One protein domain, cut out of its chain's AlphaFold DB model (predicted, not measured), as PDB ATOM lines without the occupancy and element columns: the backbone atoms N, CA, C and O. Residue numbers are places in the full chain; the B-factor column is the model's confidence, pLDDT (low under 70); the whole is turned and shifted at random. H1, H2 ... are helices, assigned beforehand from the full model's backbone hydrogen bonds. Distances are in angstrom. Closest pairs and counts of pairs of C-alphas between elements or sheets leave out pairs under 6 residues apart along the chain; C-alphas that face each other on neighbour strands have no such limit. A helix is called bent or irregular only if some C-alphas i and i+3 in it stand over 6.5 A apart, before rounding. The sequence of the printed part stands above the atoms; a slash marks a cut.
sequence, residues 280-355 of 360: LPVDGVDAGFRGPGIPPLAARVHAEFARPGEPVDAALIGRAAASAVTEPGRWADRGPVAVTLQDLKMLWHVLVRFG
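Overview. This is residues 280 to 355 of the 360 residues of the protein "DUF3626 domain-containing protein" of Micromonospora carbonacea (UniProt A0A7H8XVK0). Two long helices, H4 and H2, lie side by side and run opposite ways, and H1 crosses over one side of the pair. The short H3 sits in the turn from the end of H2 to the start of H4. The printed part has 76 residues with four named helices, H1 to H4 in chain order, and no named strand; its class is all helix. The whole is compact, with a radius of gyration of the C-alphas of 11.3 A and spans of 29 by 25 by 17 A.

Along the chain. H4, the longest helix, covers residues 337 to 354 and measures 25.8 A, ending at C-alpha 354 at (-40.611, -26.917, -57.509). H2 covers residues 314 to 326, 18.4 A. H1 covers residues 294 to 305, 16.0 A, from C-alpha 294 at (-51.549, -24.143, -50.143). H3, residues 328 to 334, is irregular: C-alphas 330 and 333 are 7.9 A apart.

Arrangement. H4 is the hub, touching the other three helices. H2 and H4 touch at a shallow tilt of 4 degrees, opposite ways; their closest C-alphas, Ala 324 and Val 337, are 6.1 A apart. H1 touches H4 with residues 294 to 298 alone, about perpendicular at 80 degrees; the closest C-alphas are those of Ile 294 and Leu 347, 6.0 A. H1 touches H2 with residues 301 to 305 alone, about perpendicular at 83 degrees; the closest C-alphas are those of Val 301 and Ala 320, 6.1 A. H3 and H4 touch only at the corner, the C-alphas of Arg 334 and Thr 340 being closest at 6.0 A. H2 and H3 are close but not clearly touching, and H1 and H3 are apart. Each O i to N i+4 pair is within hydrogen-bond range in H1, H2 and H4; in H3 it is 1 of 3, with 2 of 4 O i to N i+3 pairs.

Size, cuts and confidence. The farthest C-alphas, those of Gly 329 and Phe 354, are 30.8 A apart. The printed part has no cut, no link is long, and no printed residue is under 70 in pLDDT.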
ATOM      1  N   LEU A 280     -40.391 -19.347 -56.799       97.00
ATOM      2  CA  LEU A 280     -41.526 -19.863 -57.565       97.00
ATOM      3  C   LEU A 280     -42.541 -18.738 -57.814       97.00
ATOM      4  O   LEU A 280     -42.936 -18.073 -56.852       97.00
ATOM      5  N   PRO A 281     -42.993 -18.499 -59.058       96.69
ATOM      6  CA  PRO A 281     -44.141 -17.632 -59.311       96.69
ATOM      7  C   PRO A 281     -45.361 -18.091 -58.507       96.69
ATOM      8  O   PRO A 281     -45.585 -19.289 -58.338       96.69
ATOM      9  N   VAL A 282     -46.148 -17.151 -57.982       96.88
ATOM     10  CA  VAL A 282     -47.276 -17.480 -57.092       96.88
ATOM     11  C   VAL A 282     -48.347 -18.339 -57.778       96.88
ATOM     12  O   VAL A 282     -48.943 -19.205 -57.146       96.88
ATOM     13  N   ASP A 283     -48.543 -18.142 -59.078       94.81
ATOM     14  CA  ASP A 283     -49.416 -18.925 -59.956       94.81
ATOM     15  C   ASP A 283     -48.844 -20.308 -60.315       94.81
ATOM     16  O   ASP A 283     -49.579 -21.174 -60.783       94.81
ATOM     17  N   GLY A 284     -47.559 -20.548 -60.039       94.19
ATOM     18  CA  GLY A 284     -46.910 -21.856 -60.145       94.19
ATOM     19  C   GLY A 284     -47.100 -22.760 -58.921       94.19
ATOM     20  O   GLY A 284     -46.621 -23.894 -58.925       94.19
ATOM     21  N   VAL A 285     -47.765 -22.287 -57.860       95.81
ATOM     22  CA  VAL A 285     -48.060 -23.090 -56.661       95.81
ATOM     23  C   VAL A 285     -49.264 -23.994 -56.934       95.81
ATOM     24  O   VAL A 285     -50.407 -23.542 -56.934       95.81
ATOM     25  N   ASP A 286     -49.002 -25.284 -57.133       91.06
ATOM     26  CA  ASP A 286     -50.021 -26.284 -57.468       91.06
ATOM     27  C   ASP A 286     -50.648 -26.972 -56.236       91.06
ATOM     28  O   ASP A 286     -49.987 -27.226 -55.227       91.06
ATOM     29  N   ALA A 287     -51.938 -27.314 -56.332       92.69
ATOM     30  CA  ALA A 287     -52.703 -27.977 -55.268       92.69
ATOM     31  C   ALA A 287     -52.359 -29.469 -55.092       92.69
ATOM     32  O   ALA A 287     -52.655 -30.051 -54.043       92.69
ATOM     33  N   GLY A 288     -51.761 -30.100 -56.108       94.12
ATOM     34  CA  GLY A 288     -51.421 -31.521 -56.130       94.12
ATOM     35  C   GLY A 288     -50.307 -31.909 -55.157       94.12
ATOM     36  O   GLY A 288     -50.167 -33.086 -54.828       94.12
ATOM     37  N   PHE A 289     -49.546 -30.942 -54.633       93.50
ATOM     38  CA  PHE A 289     -48.503 -31.177 -53.638       93.50
ATOM     39  C   PHE A 289     -48.774 -30.401 -52.345       93.50
ATOM     40  O   PHE A 289     -48.923 -29.186 -52.349       93.50
ATOM     41  N   ARG A 290     -48.815 -31.118 -51.211       94.56
ATOM     42  CA  ARG A 290     -49.157 -30.594 -49.866       94.56
ATOM     43  C   ARG A 290     -50.589 -30.070 -49.685       94.56
ATOM     44  O   ARG A 290     -50.932 -29.641 -48.586       94.56
ATOM     45  N   GLY A 291     -51.443 -30.235 -50.691       94.62
ATOM     46  CA  GLY A 291     -52.894 -30.145 -50.571       94.62
ATOM     47  C   GLY A 291     -53.496 -28.812 -51.030       94.62
ATOM     48  O   GLY A 291     -52.798 -27.813 -51.211       94.62
ATOM     49  N   PRO A 292     -54.830 -28.769 -51.182       96.06
ATOM     50  CA  PRO A 292     -55.536 -27.675 -51.853       96.06
ATOM     51  C   PRO A 292     -55.538 -26.348 -51.082       96.06
ATOM     52  O   PRO A 292     -55.865 -25.308 -51.646       96.06
ATOM     53  N   GLY A 293     -55.172 -26.359 -49.798       96.00
ATOM     54  CA  GLY A 293     -55.091 -25.151 -48.976       96.00
ATOM     55  C   GLY A 293     -53.856 -24.283 -49.241       96.00
ATOM     56  O   GLY A 293     -53.830 -23.139 -48.785       96.00
ATOM     57  N   ILE A 294     -52.850 -24.803 -49.959       97.56
ATOM     58  CA  ILE A 294     -51.549 -24.143 -50.143       97.56
ATOM     59  C   ILE A 294     -51.556 -23.066 -51.238       97.56
ATOM     60  O   ILE A 294     -51.088 -21.965 -50.946       97.56
ATOM     61  N   PRO A 295     -52.130 -23.277 -52.440       98.06
ATOM     62  CA  PRO A 295     -52.232 -22.213 -53.444       98.06
ATOM     63  C   PRO A 295     -52.939 -20.932 -52.961       98.06
ATOM     64  O   PRO A 295     -52.362 -19.854 -53.111       98.06
ATOM     65  N   PRO A 296     -54.128 -20.978 -52.313       97.69
ATOM     66  CA  PRO A 296     -54.761 -19.753 -51.821       97.69
ATOM     67  C   PRO A 296     -53.961 -19.090 -50.690       97.69
ATOM     68  O   PRO A 296     -53.957 -17.864 -50.582       97.69
ATOM     69  N   LEU A 297     -53.243 -19.870 -49.870       98.00
ATOM     70  CA  LEU A 297     -52.311 -19.310 -48.891       98.00
ATOM     71  C   LEU A 297     -51.156 -18.576 -49.584       98.00
ATOM     72  O   LEU A 297     -50.838 -17.458 -49.189       98.00
ATOM     73  N   ALA A 298     -50.553 -19.163 -50.618       98.25
ATOM     74  CA  ALA A 298     -49.476 -18.529 -51.374       98.25
ATOM     75  C   ALA A 298     -49.934 -17.221 -52.034       98.25
ATOM     76  O   ALA A 298     -49.242 -16.211 -51.915       98.25
ATOM     77  N   ALA A 299     -51.125 -17.213 -52.643       97.88
ATOM     78  CA  ALA A 299     -51.735 -16.014 -53.215       97.88
ATOM     79  C   ALA A 299     -51.903 -14.901 -52.171       97.88
ATOM     80  O   ALA A 299     -51.542 -13.752 -52.421       97.88
ATOM     81  N   ARG A 300     -52.382 -15.250 -50.972       97.75
ATOM     82  CA  ARG A 300     -52.511 -14.310 -49.855       97.75
ATOM     83  C   ARG A 300     -51.155 -13.785 -49.377       97.75
ATOM     84  O   ARG A 300     -50.993 -12.579 -49.216       97.75
ATOM     85  N   VAL A 301     -50.182 -14.676 -49.166       98.25
ATOM     86  CA  VAL A 301     -48.817 -14.305 -48.759       98.25
ATOM     87  C   VAL A 301     -48.194 -13.338 -49.764       98.25
ATOM     88  O   VAL A 301     -47.600 -12.338 -49.373       98.25
ATOM     89  N   HIS A 302     -48.352 -13.612 -51.056       98.25
ATOM     90  CA  HIS A 302     -47.857 -12.742 -52.113       98.25
ATOM     91  C   HIS A 302     -48.542 -11.373 -52.085       98.25
ATOM     92  O   HIS A 302     -47.861 -10.359 -51.959       98.25
ATOM     93  N   ALA A 303     -49.877 -11.344 -52.077       97.56
ATOM     94  CA  ALA A 303     -50.651 -10.104 -52.075       97.56
ATOM     95  C   ALA A 303     -50.354  -9.197 -50.867       97.56
ATOM     96  O   ALA A 303     -50.376  -7.975 -50.997       97.56
ATOM     97  N   GLU A 304     -50.087  -9.776 -49.692       97.19
ATOM     98  CA  GLU A 304     -49.850  -9.012 -48.463       97.19
ATOM     99  C   GLU A 304     -48.376  -8.631 -48.233       97.19
ATOM    100  O   GLU A 304     -48.114  -7.619 -47.580       97.19
ATOM    101  N   PHE A 305     -47.411  -9.424 -48.718       97.56
ATOM    102  CA  PHE A 305     -46.000  -9.293 -48.315       97.56
ATOM    103  C   PHE A 305     -44.987  -9.186 -49.467       97.56
ATOM    104  O   PHE A 305     -43.803  -8.948 -49.182       97.56
ATOM    105  N   ALA A 306     -45.390  -9.375 -50.727       96.88
ATOM    106  CA  ALA A 306     -44.536  -9.223 -51.911       96.88
ATOM    107  C   ALA A 306     -44.888  -7.960 -52.706       96.88
ATOM    108  O   ALA A 306     -45.955  -7.365 -52.545       96.88
ATOM    109  N   ARG A 307     -43.976  -7.539 -53.585       94.69
ATOM    110  CA  ARG A 307     -44.281  -6.548 -54.624       94.69
ATOM    111  C   ARG A 307     -44.841  -7.247 -55.869       94.69
ATOM    112  O   ARG A 307     -44.518  -8.411 -56.116       94.69
ATOM    113  N   PRO A 308     -45.643  -6.550 -56.697       91.06
ATOM    114  CA  PRO A 308     -46.097  -7.098 -57.971       91.06
ATOM    115  C   PRO A 308     -44.923  -7.611 -58.816       91.06
ATOM    116  O   PRO A 308     -43.953  -6.888 -59.033       91.06
ATOM    117  N   GLY A 309     -45.021  -8.857 -59.283       87.69
ATOM    118  CA  GLY A 309     -43.995  -9.512 -60.102       87.69
ATOM    119  C   GLY A 309     -42.852 -10.182 -59.331       87.69
ATOM    120  O   GLY A 309     -42.064 -10.886 -59.955       87.69
ATOM    121  N   GLU A 310     -42.751 -10.023 -58.006       94.50
ATOM    122  CA  GLU A 310     -41.774 -10.781 -57.211       94.50
ATOM    123  C   GLU A 310     -42.199 -12.255 -57.078       94.50
ATOM    124  O   GLU A 310     -43.395 -12.533 -56.955       94.50
ATOM    125  N   PRO A 311     -41.263 -13.217 -57.087       96.56
ATOM    126  CA  PRO A 311     -41.583 -14.615 -56.823       96.56
ATOM    127  C   PRO A 311     -41.870 -14.854 -55.334       96.56
ATOM    128  O   PRO A 311     -41.539 -14.047 -54.462       96.56
ATOM    129  N   VAL A 312     -42.448 -16.015 -55.026       98.06
ATOM    130  CA  VAL A 312     -42.463 -16.553 -53.667       98.06
ATOM    131  C   VAL A 312     -41.075 -17.117 -53.362       98.06
ATOM    132  O   VAL A 312     -40.623 -18.039 -54.041       98.06
ATOM    133  N   ASP A 313     -40.414 -16.561 -52.344       98.00
ATOM    134  CA  ASP A 313     -39.103 -16.985 -51.840       98.00
ATOM    135  C   ASP A 313     -39.144 -17.295 -50.328       98.00
ATOM    136  O   ASP A 313     -40.170 -17.123 -49.654       98.00
ATOM    137  N   ALA A 314     -38.030 -17.782 -49.770       98.12
ATOM    138  CA  ALA A 314     -37.966 -18.146 -48.354       98.12
ATOM    139  C   ALA A 314     -38.229 -16.946 -47.426       98.12
ATOM    140  O   ALA A 314     -38.974 -17.078 -46.451       98.12
ATOM    141  N   ALA A 315     -37.666 -15.776 -47.743       98.12
ATOM    142  CA  ALA A 315     -37.841 -14.555 -46.961       98.12
ATOM    143  C   ALA A 315     -39.286 -14.018 -46.998       98.12
ATOM    144  O   ALA A 315     -39.741 -13.404 -46.029       98.12
ATOM    145  N   LEU A 316     -40.032 -14.224 -48.087       98.44
ATOM    146  CA  LEU A 316     -41.447 -13.867 -48.191       98.44
ATOM    147  C   LEU A 316     -42.307 -14.729 -47.260       98.44
ATOM    148  O   LEU A 316     -43.083 -14.192 -46.465       98.44
ATOM    149  N   ILE A 317     -42.115 -16.053 -47.289       98.56
ATOM    150  CA  ILE A 317     -42.764 -16.983 -46.344       98.56
ATOM    151  C   ILE A 317     -42.366 -16.624 -44.906       98.56
ATOM    152  O   ILE A 317     -43.182 -16.662 -43.987       98.56
ATOM    153  N   GLY A 318     -41.105 -16.240 -44.721       98.25
ATOM    154  CA  GLY A 318     -40.561 -15.502 -43.586       98.25
ATOM    155  C   GLY A 318     -41.478 -14.472 -42.958       98.25
ATOM    156  O   GLY A 318     -41.930 -14.621 -41.818       98.25
ATOM    157  N   ARG A 319     -41.759 -13.426 -43.739       98.44
ATOM    158  CA  ARG A 319     -42.596 -12.287 -43.345       98.44
ATOM    159  C   ARG A 319     -44.009 -12.720 -42.965       98.44
ATOM    160  O   ARG A 319     -44.508 -12.281 -41.930       98.44
ATOM    161  N   ALA A 320     -44.617 -13.619 -43.739       98.44
ATOM    162  CA  ALA A 320     -45.943 -14.149 -43.425       98.44
ATOM    163  C   ALA A 320     -45.960 -14.925 -42.098       98.44
ATOM    164  O   ALA A 320     -46.843 -14.708 -41.272       98.44
ATOM    165  N   ALA A 321     -44.958 -15.772 -41.839       98.12
ATOM    166  CA  ALA A 321     -44.867 -16.511 -40.578       98.12
ATOM    167  C   ALA A 321     -44.649 -15.586 -39.375       98.12
ATOM    168  O   ALA A 321     -45.241 -15.800 -38.318       98.12
ATOM    169  N   ALA A 322     -43.829 -14.543 -39.530       97.94
ATOM    170  CA  ALA A 322     -43.667 -13.523 -38.500       97.94
ATOM    171  C   ALA A 322     -45.001 -12.807 -38.222       97.94
ATOM    172  O   ALA A 322     -45.392 -12.707 -37.059       97.94
ATOM    173  N   SER A 323     -45.738 -12.413 -39.270       98.12
ATOM    174  CA  SER A 323     -47.066 -11.797 -39.144       98.12
ATOM    175  C   SER A 323     -48.082 -12.723 -38.471       98.12
ATOM    176  O   SER A 323     -48.812 -12.275 -37.591       98.12
ATOM    177  N   ALA A 324     -48.086 -14.024 -38.775       97.12
ATOM    178  CA  ALA A 324     -48.953 -14.995 -38.100       97.12
ATOM    179  C   ALA A 324     -48.740 -15.024 -36.576       97.12
ATOM    180  O   ALA A 324     -49.680 -15.249 -35.814       97.12
ATOM    181  N   VAL A 325     -47.516 -14.746 -36.116       96.25
ATOM    182  CA  VAL A 325     -47.166 -14.684 -34.690       96.25
ATOM    183  C   VAL A 325     -47.416 -13.291 -34.091       96.25
ATOM    184  O   VAL A 325     -47.850 -13.177 -32.941       96.25
ATOM    185  N   THR A 326     -47.123 -12.202 -34.808       97.19
ATOM    186  CA  THR A 326     -47.273 -10.811 -34.317       97.19
ATOM    187  C   THR A 326     -48.677 -10.258 -34.424       97.19
ATOM    188  O   THR A 326     -49.072  -9.450 -33.589       97.19
ATOM    189  N   GLU A 327     -49.442 -10.723 -35.397       96.94
ATOM    190  CA  GLU A 327     -50.762 -10.214 -35.740       96.94
ATOM    191  C   GLU A 327     -51.745 -11.385 -35.931       96.94
ATOM    192  O   GLU A 327     -52.374 -11.498 -36.984       96.94
ATOM    193  N   PRO A 328     -51.921 -12.276 -34.935       96.06
ATOM    194  CA  PRO A 328     -52.701 -13.508 -35.101       96.06
ATOM    195  C   PRO A 328     -54.154 -13.255 -35.527       96.06
ATOM    196  O   PRO A 328     -54.734 -14.063 -36.244       96.06
ATOM    197  N   GLY A 329     -54.730 -12.103 -35.157       97.06
ATOM    198  CA  GLY A 329     -56.070 -11.699 -35.588       97.06
ATOM    199  C   GLY A 329     -56.213 -11.538 -37.105       97.06
ATOM    200  O   GLY A 329     -57.295 -11.786 -37.629       97.06
ATOM    201  N   ARG A 330     -55.131 -11.204 -37.830       95.69
ATOM    202  CA  ARG A 330     -55.147 -11.158 -39.302       95.69
ATOM    203  C   ARG A 330     -55.367 -12.539 -39.904       95.69
ATOM    204  O   ARG A 330     -55.916 -12.625 -40.990       95.69
ATOM    205  N   TRP A 331     -54.968 -13.599 -39.209       97.38
ATOM    206  CA  TRP A 331     -54.966 -14.979 -39.701       97.38
ATOM    207  C   TRP A 331     -56.084 -15.833 -39.093       97.38
ATOM    208  O   TRP A 331     -56.075 -17.052 -39.242       97.38
ATOM    209  N   ALA A 332     -57.047 -15.214 -38.400       95.31
ATOM    210  CA  ALA A 332     -58.094 -15.924 -37.665       95.31
ATOM    211  C   ALA A 332     -58.956 -16.840 -38.557       95.31
ATOM    212  O   ALA A 332     -59.427 -17.878 -38.097       95.31
ATOM    213  N   ASP A 333     -59.109 -16.497 -39.839       95.81
ATOM    214  CA  ASP A 333     -59.787 -17.304 -40.862       95.81
ATOM    215  C   ASP A 333     -59.091 -18.646 -41.143       95.81
ATOM    216  O   ASP A 333     -59.731 -19.591 -41.599       95.81
ATOM    217  N   ARG A 334     -57.792 -18.754 -40.837       94.12
ATOM    218  CA  ARG A 334     -56.981 -19.969 -41.007       94.12
ATOM    219  C   ARG A 334     -56.842 -20.796 -39.726       94.12
ATOM    220  O   ARG A 334     -56.130 -21.800 -39.710       94.12
ATOM    221  N   GLY A 335     -57.533 -20.398 -38.660       93.38
ATOM    222  CA  GLY A 335     -57.517 -21.085 -37.374       93.38
ATOM    223  C   GLY A 335     -56.330 -20.696 -36.482       93.38
ATOM    224  O   GLY A 335     -55.769 -19.608 -36.616       93.38
ATOM    225  N   PRO A 336     -55.955 -21.554 -35.515       94.69
ATOM    226  CA  PRO A 336     -54.881 -21.258 -34.570       94.69
ATOM    227  C   PRO A 336     -53.540 -20.979 -35.261       94.69
ATOM    228  O   PRO A 336     -53.221 -21.579 -36.288       94.69
ATOM    229  N   VAL A 337     -52.697 -20.148 -34.638       94.00
ATOM    230  CA  VAL A 337     -51.369 -19.776 -35.171       94.00
ATOM    231  C   VAL A 337     -50.544 -21.004 -35.569       94.00
ATOM    232  O   VAL A 337     -49.939 -21.017 -36.635       94.00
ATOM    233  N   ALA A 338     -50.570 -22.066 -34.758       92.19
ATOM    234  CA  ALA A 338     -49.853 -23.308 -35.048       92.19
ATOM    235  C   ALA A 338     -50.288 -23.968 -36.374       92.19
ATOM    236  O   ALA A 338     -49.440 -24.493 -37.092       92.19
ATOM    237  N   VAL A 339     -51.577 -23.898 -36.727       93.25
ATOM    238  CA  VAL A 339     -52.105 -24.421 -38.000       93.25
ATOM    239  C   VAL A 339     -51.608 -23.568 -39.165       93.25
ATOM    240  O   VAL A 339     -51.072 -24.100 -40.132       93.25
ATOM    241  N   THR A 340     -51.676 -22.241 -39.039       95.44
ATOM    242  CA  THR A 340     -51.171 -21.327 -40.079       95.44
ATOM    243  C   THR A 340     -49.668 -21.507 -40.314       95.44
ATOM    244  O   THR A 340     -49.217 -21.558 -41.457       95.44
ATOM    245  N   LEU A 341     -48.875 -21.656 -39.249       96.06
ATOM    246  CA  LEU A 341     -47.437 -21.923 -39.359       96.06
ATOM    247  C   LEU A 341     -47.147 -23.279 -40.018       96.06
ATOM    248  O   LEU A 341     -46.196 -23.389 -40.794       96.06
ATOM    249  N   GLN A 342     -47.971 -24.295 -39.755       95.31
ATOM    250  CA  GLN A 342     -47.867 -25.591 -40.420       95.31
ATOM    251  C   GLN A 342     -48.170 -25.488 -41.923       95.31
ATOM    252  O   GLN A 342     -47.437 -26.073 -42.722       95.31
ATOM    253  N   ASP A 343     -49.180 -24.715 -42.330       95.94
ATOM    254  CA  ASP A 343     -49.468 -24.479 -43.751       95.94
ATOM    255  C   ASP A 343     -48.344 -23.676 -44.436       95.94
ATOM    256  O   ASP A 343     -47.945 -23.989 -45.556       95.94
ATOM    257  N   LEU A 344     -47.764 -22.678 -43.761       97.62
ATOM    258  CA  LEU A 344     -46.611 -21.928 -44.282       97.62
ATOM    259  C   LEU A 344     -45.368 -22.816 -44.433       97.62
ATOM    260  O   LEU A 344     -44.599 -22.654 -45.383       97.62
ATOM    261  N   LYS A 345     -45.186 -23.796 -43.544       96.75
ATOM    262  CA  LYS A 345     -44.183 -24.849 -43.728       96.75
ATOM    263  C   LYS A 345     -44.482 -25.702 -44.961       96.75
ATOM    264  O   LYS A 345     -43.572 -26.030 -45.718       96.75
ATOM    265  N   MET A 346     -45.741 -26.076 -45.179       97.00
ATOM    266  CA  MET A 346     -46.118 -26.820 -46.379       97.00
ATOM    267  C   MET A 346     -45.834 -26.014 -47.650       97.00
ATOM    268  O   MET A 346     -45.293 -26.583 -48.594       97.00
ATOM    269  N   LEU A 347     -46.088 -24.701 -47.648       98.00
ATOM    270  CA  LEU A 347     -45.688 -23.807 -48.736       98.00
ATOM    271  C   LEU A 347     -44.166 -23.820 -48.954       98.00
ATOM    272  O   LEU A 347     -43.724 -23.964 -50.089       98.00
ATOM    273  N   TRP A 348     -43.355 -23.777 -47.890       98.00
ATOM    274  CA  TRP A 348     -41.900 -23.956 -48.009       98.00
ATOM    275  C   TRP A 348     -41.523 -25.280 -48.694       98.00
ATOM    276  O   TRP A 348     -40.674 -25.288 -49.584       98.00
ATOM    277  N   HIS A 349     -42.188 -26.392 -48.363       97.25
ATOM    278  CA  HIS A 349     -41.938 -27.661 -49.052       97.25
ATOM    279  C   HIS A 349     -42.245 -27.577 -50.557       97.25
ATOM    280  O   HIS A 349     -41.519 -28.184 -51.346       97.25
ATOM    281  N   VAL A 350     -43.289 -26.839 -50.966       97.50
ATOM    282  CA  VAL A 350     -43.580 -26.585 -52.389       97.50
ATOM    283  C   VAL A 350     -42.404 -25.859 -53.051       97.50
ATOM    284  O   VAL A 350     -41.962 -26.290 -54.115       97.50
ATOM    285  N   LEU A 351     -41.840 -24.824 -52.413       97.00
ATOM    286  CA  LEU A 351     -40.672 -24.105 -52.945       97.00
ATOM    287  C   LEU A 351     -39.454 -25.018 -53.099       97.00
ATOM    288  O   LEU A 351     -38.837 -25.026 -54.160       97.00
ATOM    289  N   VAL A 352     -39.128 -25.822 -52.084       96.81
ATOM    290  CA  VAL A 352     -38.004 -26.769 -52.176       96.81
ATOM    291  C   VAL A 352     -38.226 -27.743 -53.335       96.81
ATOM    292  O   VAL A 352     -37.306 -28.013 -54.109       96.81
ATOM    293  N   ARG A 353     -39.455 -28.244 -53.511       95.56
ATOM    294  CA  ARG A 353     -39.766 -29.228 -54.552       95.56
ATOM    295  C   ARG A 353     -39.749 -28.640 -55.966       95.56
ATOM    296  O   ARG A 353     -39.219 -29.300 -56.857       95.56
ATOM    297  N   PHE A 354     -40.310 -27.447 -56.170       95.94
ATOM    298  CA  PHE A 354     -40.611 -26.917 -57.509       95.94
ATOM    299  C   PHE A 354     -39.960 -25.570 -57.846       95.94
ATOM    300  O   PHE A 354     -39.897 -25.216 -59.019       95.94
ATOM    301  N   GLY A 355     -39.473 -24.813 -56.862       96.00
ATOM    302  CA  GLY A 355     -38.896 -23.485 -57.089       96.00
ATOM    303  C   GLY A 355     -37.574 -23.542 -57.851       96.00
ATOM    304  O   GLY A 355     -36.748 -24.408 -57.588       96.00
TER     305      GLY A 355